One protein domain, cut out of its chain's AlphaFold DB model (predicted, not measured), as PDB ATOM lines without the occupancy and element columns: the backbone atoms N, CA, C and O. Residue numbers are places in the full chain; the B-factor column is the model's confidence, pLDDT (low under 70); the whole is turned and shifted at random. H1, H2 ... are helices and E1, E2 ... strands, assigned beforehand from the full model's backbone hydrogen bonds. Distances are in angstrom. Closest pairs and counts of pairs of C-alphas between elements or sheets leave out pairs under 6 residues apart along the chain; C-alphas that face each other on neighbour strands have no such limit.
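AT A GLANCE: This is residues 7 to 73 and 266 to 321 of the 640 residues of the protein "PINc domain-containing protein" of Beggiatoa sp. 4572_84 (UniProt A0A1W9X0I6). A strongly twisted sheet of six strands curls round the helix H2, and the longer helix H1 packs on the sheet near its E4 end and meets part of H2 at a steep angle. The strand E2 bends as it crosses the sheet, and two long loops, residues 30 to 41 and 276 to 289, join parts of the model. The printed part has 123 residues, with two named helices and six named strands in the order E1 E2 E3 H1 E4 H2 E5 E6; the sheet's order is E4 E3 E2 E1 E5 E6, antiparallel throughout, and the class is mixed. The whole is compact and rounded, with a radius of gyration of the C-alphas of 14.8 A and spans of 43 by 35 by 29 A.

HOW THE PARTS SIT: E1, residues 9 to 17, and E2, residues 20 to 29, form a hairpin, with N 11 and O 27 2.7 A apart. E2 bends by 58 degrees at residue 25. E3, residues 42 to 46, completes a meander, each strand the antiparallel neighbour of the one before; N 26 and O 45 are 2.8 A apart. E4, residues 272 to 275, is the edge strand beside E3, with N 44 and O 273 2.8 A apart. On the other side of E1 is E5, residues 303 to 308, with N 12 and O 307 2.8 A apart. E5 forms a hairpin with the edge strand E6, residues 314 to 318, with N 315 and O 306 2.8 A apart. The sheet curls round H2, residues 290 to 301; the closest C-alphas of H2 and E5, those of Leu 298 and Ile 304, are 5.7 A apart. H1, residues 52 to 69, is on the sheet too, in two layers, helices on one face of a sheet. H1, with residues 65 to 69 alone, and H2, with residues 293 to 297 alone, only just touch, with 3 pairs of C-alphas within 8 A, the closest being Ile 65 and Asp 296 at 7.0 A. They run opposite ways at a steep tilt of 49 degrees. In H1 and H2 every O i to N i+4 pair is within hydrogen-bond range.

IN THESE COORDINATES: E1 begins at C-alpha 9 (27.780, 15.625, -33.295) and is 25.1 A long; E2 is 25.3 A, E3 13.3 A, E4 10.6 A, E5 16.6 A and E6 12.6 A. H1 is 25.7 A long from C-alpha 52 (26.444, 44.101, -23.038), and H2 16.3 A. E6 ends at C-alpha 318 (37.014, 18.728, -14.570).

THE WHOLE: The C-alphas farthest apart, those of Asn 19 and Ser 282, are 44.9 A apart. Residues 74 to 265 are not printed; C-alphas 73 and 266 are 10.7 A apart across the cut. The links E2 to E3 and E4 to H2 are long. Mean pLDDT of the printed part is 76.0, and 27 residues are under 70, among them 31 to 40 and 266 to 270.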
ATOM      1  N   LYS A   7      33.051  12.388 -29.717       74.31
ATOM      2  CA  LYS A   7      32.370  11.851 -30.899       74.31
ATOM      3  C   LYS A   7      31.896  12.999 -31.808       74.31
ATOM      4  O   LYS A   7      31.661  14.102 -31.321       74.31
ATOM      5  N   PRO A   8      31.713  12.756 -33.113       79.12
ATOM      6  CA  PRO A   8      31.030  13.705 -33.984       79.12
ATOM      7  C   PRO A   8      29.596  13.978 -33.513       79.12
ATOM      8  O   PRO A   8      28.921  13.075 -33.011       79.12
ATOM      9  N   GLY A   9      29.122  15.209 -33.697       80.19
ATOM     10  CA  GLY A   9      27.780  15.625 -33.295       80.19
ATOM     11  C   GLY A   9      27.649  17.121 -33.012       80.19
ATOM     12  O   GLY A   9      28.613  17.882 -33.084       80.19
ATOM     13  N   CYS A  10      26.428  17.536 -32.670       85.19
ATOM     14  CA  CYS A  10      26.112  18.897 -32.242       85.19
ATOM     15  C   CYS A  10      26.011  18.947 -30.717       85.19
ATOM     16  O   CYS A  10      25.183  18.252 -30.127       85.19
ATOM     17  N   TYR A  11      26.815  19.791 -30.088       86.12
ATOM     18  CA  TYR A  11      26.958  19.906 -28.645       86.12
ATOM     19  C   TYR A  11      26.634  21.315 -28.157       86.12
ATOM     20  O   TYR A  11      26.905  22.304 -28.834       86.12
ATOM     21  N   ILE A  12      26.117  21.414 -26.938       87.44
ATOM     22  CA  ILE A  12      26.091  22.652 -26.160       87.44
ATOM     23  C   ILE A  12      27.346  22.654 -25.291       87.44
ATOM     24  O   ILE A  12      27.502  21.787 -24.430       87.44
ATOM     25  N   LEU A  13      28.240  23.613 -25.538       89.12
ATOM     26  CA  LEU A  13      29.443  23.845 -24.744       89.12
ATOM     27  C   LEU A  13      29.116  24.792 -23.589       89.12
ATOM     28  O   LEU A  13      28.569  25.874 -23.809       89.12
ATOM     29  N   GLY A  14      29.500  24.419 -22.372       89.06
ATOM     30  CA  GLY A  14      29.263  25.218 -21.177       89.06
ATOM     31  C   GLY A  14      30.240  24.946 -20.036       89.06
ATOM     32  O   GLY A  14      31.280  24.312 -20.205       89.06
ATOM     33  N   SER A  15      29.900  25.464 -18.860       86.44
ATOM     34  CA  SER A  15      30.594  25.251 -17.585       86.44
ATOM     35  C   SER A  15      29.577  25.223 -16.442       86.44
ATOM     36  O   SER A  15      28.478  25.764 -16.567       86.44
ATOM     37  N   GLN A  16      29.955  24.637 -15.304       77.44
ATOM     38  CA  GLN A  16      29.118  24.567 -14.103       77.44
ATOM     39  C   GLN A  16      29.840  25.155 -12.879       77.44
ATOM     40  O   GLN A  16      30.995  24.811 -12.609       77.44
ATOM     41  N   ARG A  17      29.157  26.026 -12.121       68.31
ATOM     42  CA  ARG A  17      29.615  26.559 -10.822       68.31
ATOM     43  C   ARG A  17      28.446  26.566  -9.838       68.31
ATOM     44  O   ARG A  17      27.410  27.131 -10.153       68.31
ATOM     45  N   ALA A  18      28.616  25.959  -8.659       59.75
ATOM     46  CA  ALA A  18      27.640  26.000  -7.556       59.75
ATOM     47  C   ALA A  18      26.173  25.767  -7.999       59.75
ATOM     48  O   ALA A  18      25.279  26.522  -7.635       59.75
ATOM     49  N   ASN A  19      25.945  24.724  -8.807       59.38
ATOM     50  CA  ASN A  19      24.649  24.332  -9.383       59.38
ATOM     51  C   ASN A  19      24.061  25.245 -10.480       59.38
ATOM     52  O   ASN A  19      22.984  24.940 -10.981       59.38
ATOM     53  N   GLN A  20      24.762  26.289 -10.930       69.44
ATOM     54  CA  GLN A  20      24.390  27.059 -12.122       69.44
ATOM     55  C   GLN A  20      25.161  26.566 -13.356       69.44
ATOM     56  O   GLN A  20      26.391  26.441 -13.326       69.44
ATOM     57  N   GLN A  21      24.435  26.294 -14.443       78.06
ATOM     58  CA  GLN A  21      24.997  25.955 -15.750       78.06
ATOM     59  C   GLN A  21      25.077  27.210 -16.621       78.06
ATOM     60  O   GLN A  21      24.081  27.901 -16.827       78.06
ATOM     61  N   VAL A  22      26.262  27.483 -17.160       82.06
ATOM     62  CA  VAL A  22      26.504  28.591 -18.086       82.06
ATOM     63  C   VAL A  22      26.820  28.015 -19.455       82.06
ATOM     64  O   VAL A  22      27.806  27.298 -19.612       82.06
ATOM     65  N   ASN A  23      25.988  28.334 -20.444       85.12
ATOM     66  CA  ASN A  23      26.155  27.875 -21.821       85.12
ATOM     67  C   ASN A  23      26.929  28.924 -22.625       85.12
ATOM     68  O   ASN A  23      26.508  30.073 -22.727       85.12
ATOM     69  N   PHE A  24      28.055  28.526 -23.206       84.19
ATOM     70  CA  PHE A  24      28.922  29.398 -23.994       84.19
ATOM     71  C   PHE A  24      28.541  29.433 -25.473       84.19
ATOM     72  O   PHE A  24      28.694  30.474 -26.114       84.19
ATOM     73  N   GLY A  25      28.055  28.320 -26.025       85.12
ATOM     74  CA  GLY A  25      27.782  28.223 -27.454       85.12
ATOM     75  C   GLY A  25      27.425  26.824 -27.939       85.12
ATOM     76  O   GLY A  25      27.490  25.852 -27.186       85.12
ATOM     77  N   GLY A  26      27.073  26.734 -29.220       86.75
ATOM     78  CA  GLY A  26      26.874  25.476 -29.936       86.75
ATOM     79  C   GLY A  26      28.153  25.040 -30.649       86.75
ATOM     80  O   GLY A  26      28.627  25.752 -31.534       86.75
ATOM     81  N   LEU A  27      28.699  23.887 -30.266       88.38
ATOM     82  CA  LEU A  27      29.864  23.249 -30.875       88.38
ATOM     83  C   LEU A  27      29.402  22.144 -31.829       88.38
ATOM     84  O   LEU A  27      28.769  21.182 -31.409       88.38
ATOM     85  N   VAL A  28      29.737  22.255 -33.107       86.50
ATOM     86  CA  VAL A  28      29.480  21.228 -34.121       86.50
ATOM     87  C   VAL A  28      30.795  20.543 -34.446       86.50
ATOM     88  O   VAL A  28      31.766  21.222 -34.771       86.50
ATOM     89  N   ILE A  29      30.828  19.216 -34.349       84.75
ATOM     90  CA  ILE A  29      31.985  18.380 -34.678       84.75
ATOM     91  C   ILE A  29      31.576  17.472 -35.830       84.75
ATOM     92  O   ILE A  29      30.676  16.641 -35.680       84.75
ATOM     93  N   ASN A  30      32.229  17.637 -36.974       78.62
ATOM     94  CA  ASN A  30      31.915  16.877 -38.173       78.62
ATOM     95  C   ASN A  30      32.579  15.491 -38.124       78.62
ATOM     96  O   ASN A  30      33.668  15.342 -37.559       78.62
ATOM     97  N   PRO A  31      31.940  14.455 -38.693       65.19
ATOM     98  CA  PRO A  31      32.544  13.136 -38.782       65.19
ATOM     99  C   PRO A  31      33.806  13.173 -39.645       65.19
ATOM    100  O   PRO A  31      33.849  13.815 -40.692       65.19
ATOM    101  N   ALA A  32      34.833  12.449 -39.201       59.06
ATOM    102  CA  ALA A  32      36.011  12.175 -40.005       59.06
ATOM    103  C   ALA A  32      35.629  11.199 -41.130       59.06
ATOM    104  O   ALA A  32      35.521   9.995 -40.898       59.06
ATOM    105  N   GLU A  33      35.383  11.699 -42.341       53.97
ATOM    106  CA  GLU A  33      35.246  10.828 -43.510       53.97
ATOM    107  C   GLU A  33      36.613  10.206 -43.826       53.97
ATOM    108  O   GLU A  33      37.600  10.925 -43.974       53.97
ATOM    109  N   GLN A  34      36.664   8.873 -43.941       44.34
ATOM    110  CA  GLN A  34      37.879   8.046 -44.080       44.34
ATOM    111  C   GLN A  34      38.753   8.346 -45.319       44.34
ATOM    112  O   GLN A  34      39.747   7.664 -45.546       44.34
ATOM    113  N   SER A  35      38.404   9.349 -46.122       46.84
ATOM    114  CA  SER A  35      39.101   9.717 -47.358       46.84
ATOM    115  C   SER A  35      39.209  11.229 -47.600       46.84
ATOM    116  O   SER A  35      39.561  11.631 -48.704       46.84
ATOM    117  N   SER A  36      38.939  12.085 -46.604       45.62
ATOM    118  CA  SER A  36      39.047  13.540 -46.786       45.62
ATOM    119  C   SER A  36      39.935  14.207 -45.736       45.62
ATOM    120  O   SER A  36      39.946  13.793 -44.577       45.62
ATOM    121  N   ASP A  37      40.582  15.313 -46.117       49.62
ATOM    122  CA  ASP A  37      41.335  16.255 -45.261       49.62
ATOM    123  C   ASP A  37      40.487  16.895 -44.129       49.62
ATOM    124  O   ASP A  37      40.872  17.880 -43.500       49.62
ATOM    125  N   LYS A  38      39.284  16.369 -43.868       46.94
ATOM    126  CA  LYS A  38      38.292  16.889 -42.924       46.94
ATOM    127  C   LYS A  38      38.342  16.220 -41.546       46.94
ATOM    128  O   LYS A  38      37.493  16.519 -40.703       46.94
ATOM    129  N   THR A  39      39.309  15.340 -41.276       51.94
ATOM    130  CA  THR A  39      39.565  14.834 -39.917       51.94
ATOM    131  C   THR A  39      39.735  15.999 -38.940       51.94
ATOM    132  O   THR A  39      40.633  16.823 -39.097       51.94
ATOM    133  N   GLY A  40      38.868  16.073 -37.925       58.47
ATOM    134  CA  GLY A  40      38.945  17.104 -36.887       58.47
ATOM    135  C   GLY A  40      38.304  18.444 -37.252       58.47
ATOM    136  O   GLY A  40      38.638  19.446 -36.623       58.47
ATOM    137  N   GLN A  41      37.393  18.491 -38.234       78.81
ATOM    138  CA  GLN A  41      36.610  19.698 -38.500       78.81
ATOM    139  C   GLN A  41      35.578  19.965 -37.409       78.81
ATOM    140  O   GLN A  41      34.729  19.125 -37.103       78.81
ATOM    141  N   TRP A  42      35.615  21.171 -36.863       87.38
ATOM    142  CA  TRP A  42      34.642  21.619 -35.880       87.38
ATOM    143  C   TRP A  42      34.396  23.115 -36.008       87.38
ATOM    144  O   TRP A  42      35.251  23.861 -36.479       87.38
ATOM    145  N   SER A  43      33.223  23.559 -35.566       88.00
ATOM    146  CA  SER A  43      32.879  24.976 -35.472       88.00
ATOM    147  C   SER A  43      32.137  25.257 -34.177       88.00
ATOM    148  O   SER A  43      31.215  24.524 -33.825       88.00
ATOM    149  N   LEU A  44      32.499  26.331 -33.489       87.75
ATOM    150  CA  LEU A  44      31.792  26.830 -32.318       87.75
ATOM    151  C   LEU A  44      31.128  28.161 -32.651       87.75
ATOM    152  O   LEU A  44      31.811  29.114 -33.022       87.75
ATOM    153  N   LYS A  45      29.814  28.238 -32.437       86.75
ATOM    154  CA  LYS A  45      29.035  29.478 -32.471       86.75
ATOM    155  C   LYS A  45      28.696  29.916 -31.048       86.75
ATOM    156  O   LYS A  45      28.027  29.176 -30.330       86.75
ATOM    157  N   PHE A  46      29.119  31.111 -30.644       82.38
ATOM    158  CA  PHE A  46      28.863  31.614 -29.288       82.38
ATOM    159  C   PHE A  46      27.439  32.132 -29.106       82.38
ATOM    160  O   PHE A  46      26.863  32.737 -30.012       82.38
ATOM    161  N   CYS A  47      26.913  31.958 -27.895       80.19
ATOM    162  CA  CYS A  47      25.649  32.544 -27.465       80.19
ATOM    163  C   CYS A  47      25.807  34.031 -27.096       80.19
ATOM    164  O   CYS A  47      26.905  34.513 -26.799       80.19
ATOM    165  N   THR A  48      24.688  34.755 -27.106       78.38
ATOM    166  CA  THR A  48      24.541  36.090 -26.508       78.38
ATOM    167  C   THR A  48      23.986  35.955 -25.097       78.38
ATOM    168  O   THR A  48      23.024  35.216 -24.895       78.38
ATOM    169  N   PHE A  49      24.548  36.691 -24.142       76.38
ATOM    170  CA  PHE A  49      24.102  36.668 -22.745       76.38
ATOM    171  C   PHE A  49      23.058  37.745 -22.422       76.38
ATOM    172  O   PHE A  49      22.555  37.785 -21.305       76.38
ATOM    173  N   GLY A  50      22.720  38.616 -23.381       74.00
ATOM    174  CA  GLY A  50      21.711  39.672 -23.216       74.00
ATOM    175  C   GLY A  50      22.176  40.877 -22.387       74.00
ATOM    176  O   GLY A  50      21.489  41.892 -22.352       74.00
ATOM    177  N   ASP A  51      23.358  40.788 -21.777       80.75
ATOM    178  CA  ASP A  51      24.043  41.857 -21.053       80.75
ATOM    179  C   ASP A  51      25.293  42.271 -21.848       80.75
ATOM    180  O   ASP A  51      26.133  41.429 -22.189       80.75
ATOM    181  N   ALA A  52      25.393  43.562 -22.178       79.75
ATOM    182  CA  ALA A  52      26.444  44.101 -23.038       79.75
ATOM    183  C   ALA A  52      27.848  43.955 -22.427       79.75
ATOM    184  O   ALA A  52      28.806  43.673 -23.153       79.75
ATOM    185  N   ASP A  53      27.973  44.083 -21.105       78.44
ATOM    186  CA  ASP A  53      29.255  43.974 -20.416       78.44
ATOM    187  C   ASP A  53      29.705  42.513 -20.335       78.44
ATOM    188  O   ASP A  53      30.880  42.206 -20.567       78.44
ATOM    189  N   ILE A  54      28.773  41.590 -20.070       80.06
ATOM    190  CA  ILE A  54      29.055  40.147 -20.106       80.06
ATOM    191  C   ILE A  54      29.461  39.720 -21.511       80.06
ATOM    192  O   ILE A  54      30.475  39.040 -21.682       80.06
ATOM    193  N   ASP A  55      28.689  40.123 -22.519       78.69
ATOM    194  CA  ASP A  55      28.980  39.802 -23.910       78.69
ATOM    195  C   ASP A  55      30.349  40.350 -24.331       78.69
ATOM    196  O   ASP A  55      31.110  39.648 -24.997       78.69
ATOM    197  N   SER A  56      30.697  41.568 -23.908       80.69
ATOM    198  CA  SER A  56      32.009  42.173 -24.156       80.69
ATOM    199  C   SER A  56      33.150  41.366 -23.518       80.69
ATOM    200  O   SER A  56      34.103  40.984 -24.200       80.69
ATOM    201  N   GLN A  57      33.034  41.010 -22.234       78.62
ATOM    202  CA  GLN A  57      34.034  40.200 -21.522       78.62
ATOM    203  C   GLN A  57      34.193  38.805 -22.144       78.62
ATOM    204  O   GLN A  57      35.313  38.326 -22.340       78.62
ATOM    205  N   MET A  58      33.082  38.152 -22.488       79.25
ATOM    206  CA  MET A  58      33.083  36.835 -23.129       79.25
ATOM    207  C   MET A  58      33.725  36.869 -24.513       79.25
ATOM    208  O   MET A  58      34.521  35.983 -24.833       79.25
ATOM    209  N   ARG A  59      33.463  37.915 -25.304       78.62
ATOM    210  CA  ARG A  59      34.129  38.119 -26.596       78.62
ATOM    211  C   ARG A  59      35.643  38.286 -26.441       78.62
ATOM    212  O   ARG A  59      36.391  37.685 -27.205       78.62
ATOM    213  N   GLN A  60      36.113  39.037 -25.444       78.50
ATOM    214  CA  GLN A  60      37.554  39.190 -25.191       78.50
ATOM    215  C   GLN A  60      38.228  37.859 -24.828       78.50
ATOM    216  O   GLN A  60      39.314  37.555 -25.321       78.50
ATOM    217  N   ILE A  61      37.579  37.043 -23.991       78.81
ATOM    218  CA  ILE A  61      38.075  35.706 -23.618       78.81
ATOM    219  C   ILE A  61      38.170  34.815 -24.852       78.81
ATOM    220  O   ILE A  61      39.179  34.145 -25.058       78.81
ATOM    221  N   PHE A  62      37.130  34.841 -25.679       79.81
ATOM    222  CA  PHE A  62      37.075  34.102 -26.926       79.81
ATOM    223  C   PHE A  62      38.221  34.478 -27.875       79.81
ATOM    224  O   PHE A  62      38.958  33.592 -28.302       79.81
ATOM    225  N   VAL A  63      38.415  35.774 -28.141       79.19
ATOM    226  CA  VAL A  63      39.511  36.275 -28.986       79.19
ATOM    227  C   VAL A  63      40.864  35.830 -28.442       79.19
ATOM    228  O   VAL A  63      41.694  35.325 -29.189       79.19
ATOM    229  N   SER A  64      41.066  35.934 -27.130       78.06
ATOM    230  CA  SER A  64      42.303  35.508 -26.473       78.06
ATOM    231  C   SER A  64      42.570  34.000 -26.635       78.06
ATOM    232  O   SER A  64      43.699  33.607 -26.927       78.06
ATOM    233  N   ILE A  65      41.543  33.148 -26.499       81.44
ATOM    234  CA  ILE A  65      41.647  31.695 -26.739       81.44
ATOM    235  C   ILE A  65      41.972  31.408 -28.211       81.44
ATOM    236  O   ILE A  65      42.906  30.660 -28.497       81.44
ATOM    237  N   ALA A  66      41.241  32.024 -29.143       83.50
ATOM    238  CA  ALA A  66      41.447  31.830 -30.577       83.50
ATOM    239  C   ALA A  66      42.862  32.249 -31.013       83.50
ATOM    240  O   ALA A  66      43.526  31.505 -31.735       83.50
ATOM    241  N   CYS A  67      43.362  33.382 -30.506       82.31
ATOM    242  CA  CYS A  67      44.727  33.837 -30.757       82.31
ATOM    243  C   CYS A  67      45.773  32.853 -30.211       82.31
ATOM    244  O   CYS A  67      46.662  32.443 -30.956       82.31
ATOM    245  N   ARG A  68      45.676  32.397 -28.954       82.44
ATOM    246  CA  ARG A  68      46.623  31.390 -28.419       82.44
ATOM    247  C   ARG A  68      46.656  30.122 -29.270       82.44
ATOM    248  O   ARG A  68      47.719  29.618 -29.636       82.44
ATOM    249  N   LEU A  69      45.486  29.643 -29.677       81.75
ATOM    250  CA  LEU A  69      45.368  28.444 -30.501       81.75
ATOM    251  C   LEU A  69      45.795  28.641 -31.964       81.75
ATOM    252  O   LEU A  69      45.903  27.658 -32.686       81.75
ATOM    253  N   GLY A  70      46.070  29.875 -32.402       80.75
ATOM    254  CA  GLY A  70      46.439  30.170 -33.793       80.75
ATOM    255  C   GLY A  70      45.260  30.133 -34.764       80.75
ATOM    256  O   GLY A  70      45.460  30.205 -35.968       80.75
ATOM    257  N   LEU A  71      44.033  30.067 -34.243       82.06
ATOM    258  CA  LEU A  71      42.794  30.120 -35.023       82.06
ATOM    259  C   LEU A  71      42.444  31.545 -35.469       82.06
ATOM    260  O   LEU A  71      41.446  31.755 -36.146       82.06
ATOM    261  N   MET A  72      43.211  32.540 -35.025       81.81
ATOM    262  CA  MET A  72      43.077  33.921 -35.458       81.81
ATOM    263  C   MET A  72      44.436  34.624 -35.341       81.81
ATOM    264  O   MET A  72      45.080  34.503 -34.294       81.81
ATOM    265  N   PRO A  73      44.906  35.343 -36.372       77.56
ATOM    266  CA  PRO A  73      46.210  35.981 -36.370       77.56
ATOM    267  C   PRO A  73      46.215  37.197 -35.446       77.56
ATOM    268  O   PRO A  73      45.307  38.023 -35.435       77.56
ATOM    269  N   GLN A 266      40.381  43.101 -34.231       66.19
ATOM    270  CA  GLN A 266      39.065  43.581 -33.831       66.19
ATOM    271  C   GLN A 266      38.096  42.403 -33.764       66.19
ATOM    272  O   GLN A 266      38.160  41.482 -34.574       66.19
ATOM    273  N   ILE A 267      37.215  42.432 -32.767       58.34
ATOM    274  CA  ILE A 267      36.257  41.361 -32.518       58.34
ATOM    275  C   ILE A 267      35.305  41.305 -33.722       58.34
ATOM    276  O   ILE A 267      34.522  42.245 -33.879       58.34
ATOM    277  N   PRO A 268      35.327  40.250 -34.559       56.19
ATOM    278  CA  PRO A 268      34.350  40.139 -35.627       56.19
ATOM    279  C   PRO A 268      32.942  40.083 -35.017       56.19
ATOM    280  O   PRO A 268      32.727  39.465 -33.969       56.19
ATOM    281  N   GLU A 269      31.962  40.723 -35.662       57.84
ATOM    282  CA  GLU A 269      30.555  40.643 -35.233       57.84
ATOM    283  C   GLU A 269      30.054  39.192 -35.219       57.84
ATOM    284  O   GLU A 269      29.252  38.793 -34.367       57.84
ATOM    285  N   VAL A 270      30.593  38.382 -36.133       56.44
ATOM    286  CA  VAL A 270      30.300  36.960 -36.270       56.44
ATOM    287  C   VAL A 270      31.093  36.173 -35.224       56.44
ATOM    288  O   VAL A 270      32.295  35.952 -35.352       56.44
ATOM    289  N   ARG A 271      30.401  35.717 -34.172       70.38
ATOM    290  CA  ARG A 271      30.982  34.917 -33.081       70.38
ATOM    291  C   ARG A 271      31.132  33.440 -33.473       70.38
ATOM    292  O   ARG A 271      30.470  32.577 -32.891       70.38
ATOM    293  N   VAL A 272      31.952  33.150 -34.481       78.69
ATOM    294  CA  VAL A 272      32.235  31.776 -34.926       78.69
ATOM    295  C   VAL A 272      33.741  31.553 -35.040       78.69
ATOM    296  O   VAL A 272      34.441  32.365 -35.632       78.69
ATOM    297  N   ILE A 273      34.230  30.441 -34.491       81.56
ATOM    298  CA  ILE A 273      35.555  29.873 -34.800       81.56
ATOM    299  C   ILE A 273      35.388  28.448 -35.272       81.56
ATOM    300  O   ILE A 273      34.419  27.780 -34.913       81.56
ATOM    301  N   GLY A 274      36.374  27.965 -36.008       84.81
ATOM    302  CA  GLY A 274      36.445  26.563 -36.344       84.81
ATOM    303  C   GLY A 274      37.829  26.138 -36.781       84.81
ATOM    304  O   GLY A 274      38.751  26.946 -36.883       84.81
ATOM    305  N   SER A 275      37.925  24.843 -37.026       83.69
ATOM    306  CA  SER A 275      39.060  24.169 -37.635       83.69
ATOM    307  C   SER A 275      38.566  23.473 -38.913       83.69
ATOM    308  O   SER A 275      37.522  22.813 -38.851       83.69
ATOM    309  N   PRO A 276      39.269  23.600 -40.056       77.94
ATOM    310  CA  PRO A 276      40.478  24.398 -40.236       77.94
ATOM    311  C   PRO A 276      40.213  25.903 -40.225       77.94
ATOM    312  O   PRO A 276      39.168  26.376 -40.670       77.94
ATOM    313  N   TYR A 277      41.209  26.650 -39.767       80.19
ATOM    314  CA  TYR A 277      41.296  28.091 -39.951       80.19
ATOM    315  C   TYR A 277      42.298  28.396 -41.067       80.19
ATOM    316  O   TYR A 277      43.392  27.845 -41.061       80.19
ATOM    317  N   ILE A 278      41.963  29.263 -42.023       74.31
ATOM    318  CA  ILE A 278      42.924  29.680 -43.055       74.31
ATOM    319  C   ILE A 278      43.738  30.842 -42.497       74.31
ATOM    320  O   ILE A 278      43.196  31.927 -42.277       74.31
ATOM    321  N   GLU A 279      45.033  30.625 -42.274       69.62
ATOM    322  CA  GLU A 279      45.912  31.685 -41.794       69.62
ATOM    323  C   GLU A 279      46.107  32.735 -42.902       69.62
ATOM    324  O   GLU A 279      46.648  32.420 -43.958       69.62
ATOM    325  N   PRO A 280      45.719  34.007 -42.701       67.31
ATOM    326  CA  PRO A 280      45.643  34.969 -43.802       67.31
ATOM    327  C   PRO A 280      47.008  35.448 -44.305       67.31
ATOM    328  O   PRO A 280      47.075  36.110 -45.334       67.31
ATOM    329  N   ARG A 281      48.095  35.136 -43.590       70.56
ATOM    330  CA  ARG A 281      49.465  35.486 -43.992       70.56
ATOM    331  C   ARG A 281      50.107  34.424 -44.876       70.56
ATOM    332  O   ARG A 281      50.781  34.763 -45.840       70.56
ATOM    333  N   SER A 282      49.928  33.154 -44.520       69.62
ATOM    334  CA  SER A 282      50.508  32.014 -45.236       69.62
ATOM    335  C   SER A 282      49.538  31.414 -46.258       69.62
ATOM    336  O   SER A 282      49.973  30.715 -47.168       69.62
ATOM    337  N   LEU A 283      48.237  31.695 -46.114       72.06
ATOM    338  CA  LEU A 283      47.122  31.076 -46.839       72.06
ATOM    339  C   LEU A 283      47.063  29.548 -46.679       72.06
ATOM    340  O   LEU A 283      46.400  28.862 -47.455       72.06
ATOM    341  N   ILE A 284      47.728  29.010 -45.653       73.56
ATOM    342  CA  ILE A 284      47.752  27.580 -45.343       73.56
ATOM    343  C   ILE A 284      46.597  27.263 -44.378       73.56
ATOM    344  O   ILE A 284      46.375  28.010 -43.416       73.56
ATOM    345  N   PRO A 285      45.847  26.164 -44.596       72.50
ATOM    346  CA  PRO A 285      44.851  25.708 -43.638       72.50
ATOM    347  C   PRO A 285      45.528  25.178 -42.368       72.50
ATOM    348  O   PRO A 285      46.333  24.247 -42.397       72.50
ATOM    349  N   TYR A 286      45.170  25.762 -41.232       75.94
ATOM    350  CA  TYR A 286      45.595  25.345 -39.908       75.94
ATOM    351  C   TYR A 286      44.519  24.474 -39.261       75.94
ATOM    352  O   TYR A 286      43.422  24.943 -38.945       75.94
ATOM    353  N   HIS A 287      44.843  23.200 -39.053       80.56
ATOM    354  CA  HIS A 287      43.954  22.233 -38.419       80.56
ATOM    355  C   HIS A 287      44.293  22.093 -36.935       80.56
ATOM    356  O   HIS A 287      45.352  21.583 -36.575       80.56
ATOM    357  N   LEU A 288      43.366  22.512 -36.075       81.75
ATOM    358  CA  LEU A 288      43.435  22.270 -34.639       81.75
ATOM    359  C   LEU A 288      42.456  21.149 -34.245       81.75
ATOM    360  O   LEU A 288      41.259  21.284 -34.527       81.75
ATOM    361  N   PRO A 289      42.907  20.087 -33.557       82.44
ATOM    362  CA  PRO A 289      42.014  19.090 -32.974       82.44
ATOM    363  C   PRO A 289      41.023  19.723 -31.988       82.44
ATOM    364  O   PRO A 289      41.363  20.656 -31.251       82.44
ATOM    365  N   VAL A 290      39.790  19.208 -31.940       81.94
ATOM    366  CA  VAL A 290      38.767  19.710 -31.001       81.94
ATOM    367  C   VAL A 290      39.184  19.473 -29.548       81.94
ATOM    368  O   VAL A 290      38.828  20.233 -28.653       81.94
ATOM    369  N   GLU A 291      40.004  18.456 -29.312       82.62
ATOM    370  CA  GLU A 291      40.576  18.118 -28.019       82.62
ATOM    371  C   GLU A 291      41.469  19.242 -27.493       82.62
ATOM    372  O   GLU A 291      41.331  19.636 -26.338       82.62
ATOM    373  N   GLU A 292      42.337  19.811 -28.336       80.56
ATOM    374  CA  GLU A 292      43.204  20.934 -27.952       80.56
ATOM    375  C   GLU A 292      42.402  22.203 -27.665       80.56
ATOM    376  O   GLU A 292      42.753  22.986 -26.774       80.56
ATOM    377  N   PHE A 293      41.304  22.385 -28.402       84.69
ATOM    378  CA  PHE A 293      40.348  23.450 -28.160       84.69
ATOM    379  C   PHE A 293      39.664  23.294 -26.794       84.69
ATOM    380  O   PHE A 293      39.714  24.210 -25.972       84.69
ATOM    381  N   ILE A 294      39.075  22.127 -26.514       84.44
ATOM    382  CA  ILE A 294      38.410  21.839 -25.235       84.44
ATOM    383  C   ILE A 294      39.398  21.900 -24.072       84.44
ATOM    384  O   ILE A 294      39.050  22.399 -23.003       84.44
ATOM    385  N   GLU A 295      40.643  21.474 -24.280       81.25
ATOM    386  CA  GLU A 295      41.695  21.610 -23.282       81.25
ATOM    387  C   GLU A 295      41.941  23.086 -22.925       81.25
ATOM    388  O   GLU A 295      41.966  23.421 -21.742       81.25
ATOM    389  N   ASP A 296      42.061  23.996 -23.906       80.12
ATOM    390  CA  ASP A 296      42.252  25.434 -23.626       80.12
ATOM    391  C   ASP A 296      41.068  26.012 -22.840       80.12
ATOM    392  O   ASP A 296      41.246  26.778 -21.888       80.12
ATOM    393  N   TRP A 297      39.848  25.586 -23.171       82.06
ATOM    394  CA  TRP A 297      38.646  25.952 -22.424       82.06
ATOM    395  C   TRP A 297      38.664  25.410 -20.992       82.06
ATOM    396  O   TRP A 297      38.381  26.157 -20.054       82.06
ATOM    397  N   LEU A 298      39.081  24.163 -20.786       80.50
ATOM    398  CA  LEU A 298      39.223  23.558 -19.463       80.50
ATOM    399  C   LEU A 298      40.255  24.311 -18.608       80.50
ATOM    400  O   LEU A 298      39.999  24.648 -17.446       80.50
ATOM    401  N   TRP A 299      41.384  24.700 -19.205       76.94
ATOM    402  CA  TRP A 299      42.392  25.544 -18.561       76.94
ATOM    403  C   TRP A 299      41.870  26.936 -18.201       76.94
ATOM    404  O   TRP A 299      42.319  27.494 -17.201       76.94
ATOM    405  N   ASN A 300      40.877  27.470 -18.914       75.50
ATOM    406  CA  ASN A 300      40.241  28.750 -18.588       75.50
ATOM    407  C   ASN A 300      39.116  28.633 -17.541       75.50
ATOM    408  O   ASN A 300      38.976  29.526 -16.698       75.50
ATOM    409  N   TRP A 301      38.354  27.535 -17.531       75.94
ATOM    410  CA  TRP A 301      37.089  27.431 -16.784       75.94
ATOM    411  C   TRP A 301      37.052  26.384 -15.658       75.94
ATOM    412  O   TRP A 301      36.132  26.431 -14.846       75.94
ATOM    413  N   GLU A 302      38.081  25.538 -15.529       73.88
ATOM    414  CA  GLU A 302      38.220  24.379 -14.609       73.88
ATOM    415  C   GLU A 302      37.294  23.236 -14.938       73.88
ATOM    416  O   GLU A 302      37.733  22.096 -14.947       73.88
ATOM    417  N   ASN A 303      36.040  23.550 -15.221       81.00
ATOM    418  CA  ASN A 303      35.024  22.580 -15.540       81.00
ATOM    419  C   ASN A 303      34.433  22.963 -16.888       81.00
ATOM    420  O   ASN A 303      34.008  24.101 -17.079       81.00
ATOM    421  N   ILE A 304      34.408  22.015 -17.811       86.56
ATOM    422  CA  ILE A 304      33.743  22.167 -19.096       86.56
ATOM    423  C   ILE A 304      32.672  21.103 -19.199       86.56
ATOM    424  O   ILE A 304      32.896  19.939 -18.869       86.56
ATOM    425  N   THR A 305      31.505  21.525 -19.658       86.06
ATOM    426  CA  THR A 305      30.392  20.641 -19.948       86.06
ATOM    427  C   THR A 305      30.151  20.595 -21.452       86.06
ATOM    428  O   THR A 305      30.152  21.627 -22.124       86.06
ATOM    429  N   LEU A 306      29.957  19.390 -21.990       86.06
ATOM    430  CA  LEU A 306      29.429  19.176 -23.336       86.06
ATOM    431  C   LEU A 306      28.168  18.329 -23.235       86.06
ATOM    432  O   LEU A 306      28.200  17.191 -22.770       86.06
ATOM    433  N   GLN A 307      27.056  18.881 -23.699       84.12
ATOM    434  CA  GLN A 307      25.787  18.168 -23.787       84.12
ATOM    435  C   GLN A 307      25.446  17.931 -25.255       84.12
ATOM    436  O   GLN A 307      25.348  18.889 -26.018       84.12
ATOM    437  N   LEU A 308      25.271  16.672 -25.665       80.50
ATOM    438  CA  LEU A 308      24.857  16.367 -27.036       80.50
ATOM    439  C   LEU A 308      23.403  16.811 -27.243       80.50
ATOM    440  O   LEU A 308      22.530  16.493 -26.435       80.50
ATOM    441  N   SER A 309      23.139  17.523 -28.336       75.31
ATOM    442  CA  SER A 309      21.794  17.983 -28.677       75.31
ATOM    443  C   SER A 309      20.824  16.800 -28.772       75.31
ATOM    444  O   SER A 309      21.134  15.776 -29.381       75.31
ATOM    445  N   GLY A 310      19.666  16.920 -28.119       67.44
ATOM    446  CA  GLY A 310      18.659  15.858 -28.047       67.44
ATOM    447  C   GLY A 310      18.941  14.737 -27.035       67.44
ATOM    448  O   GLY A 310      18.123  13.828 -26.925       67.44
ATOM    449  N   LYS A 311      20.045  14.783 -26.270       73.56
ATOM    450  CA  LYS A 311      20.314  13.845 -25.165       73.56
ATOM    451  C   LYS A 311      20.348  14.551 -23.806       73.56
ATOM    452  O   LYS A 311      20.810  15.684 -23.679       73.56
ATOM    453  N   ALA A 312      19.875  13.843 -22.778       68.25
ATOM    454  CA  ALA A 312      19.957  14.289 -21.384       68.25
ATOM    455  C   ALA A 312      21.361  14.092 -20.780       68.25
ATOM    456  O   ALA A 312      21.709  14.740 -19.798       68.25
ATOM    457  N   GLU A 313      22.172  13.207 -21.364       71.38
ATOM    458  CA  GLU A 313      23.525  12.926 -20.889       71.38
ATOM    459  C   GLU A 313      24.469  14.105 -21.153       71.38
ATOM    460  O   GLU A 313      24.652  14.551 -22.291       71.38
ATOM    461  N   GLN A 314      25.104  14.572 -20.082       79.12
ATOM    462  CA  GLN A 314      26.096  15.635 -20.100       79.12
ATOM    463  C   GLN A 314      27.469  15.048 -19.783       79.12
ATOM    464  O   GLN A 314      27.661  14.390 -18.760       79.12
ATOM    465  N   GLN A 315      28.438  15.303 -20.656       82.88
ATOM    466  CA  GLN A 315      29.837  15.000 -20.389       82.88
ATOM    467  C   GLN A 315      30.448  16.169 -19.628       82.88
ATOM    468  O   GLN A 315      30.329  17.321 -20.049       82.88
ATOM    469  N   ILE A 316      31.076  15.875 -18.493       81.50
ATOM    470  CA  ILE A 316      31.716  16.873 -17.640       81.50
ATOM    471  C   ILE A 316      33.192  16.517 -17.548       81.50
ATOM    472  O   ILE A 316      33.548  15.452 -17.046       81.50
ATOM    473  N   TRP A 317      34.043  17.428 -18.003       81.06
ATOM    474  CA  TRP A 317      35.470  17.368 -17.729       81.06
ATOM    475  C   TRP A 317      35.791  18.377 -16.657       81.06
ATOM    476  O   TRP A 317      35.446  19.553 -16.765       81.06
ATOM    477  N   THR A 318      36.470  17.900 -15.629       75.69
ATOM    478  CA  THR A 318      37.014  18.728 -14.570       75.69
ATOM    479  C   THR A 318      38.526  18.628 -14.635       75.69
ATOM    480  O   THR A 318      39.102  17.547 -14.776       75.69
ATOM    481  N   LEU A 319      39.179  19.779 -14.587       69.31
ATOM    482  CA  LEU A 319      40.619  19.854 -14.484       69.31
ATOM    483  C   LEU A 319      40.993  19.282 -13.109       69.31
ATOM    484  O   LEU A 319      40.507  19.807 -12.100       69.31
ATOM    485  N   PRO A 320      41.813  18.217 -13.035       66.25
ATOM    486  CA  PRO A 320      42.127  17.572 -11.771       66.25
ATOM    487  C   PRO A 320      42.638  18.576 -10.737       66.25
ATOM    488  O   PRO A 320      43.433  19.476 -11.042       66.25
ATOM    489  N   SER A 321      42.187  18.418  -9.494       55.06
ATOM    490  CA  SER A 321      42.586  19.283  -8.389       55.06
ATOM    491  C   SER A 321      44.112  19.275  -8.249       55.06
ATOM    492  O   SER A 321      44.743  18.258  -7.972       55.06
TER     493      SER A 321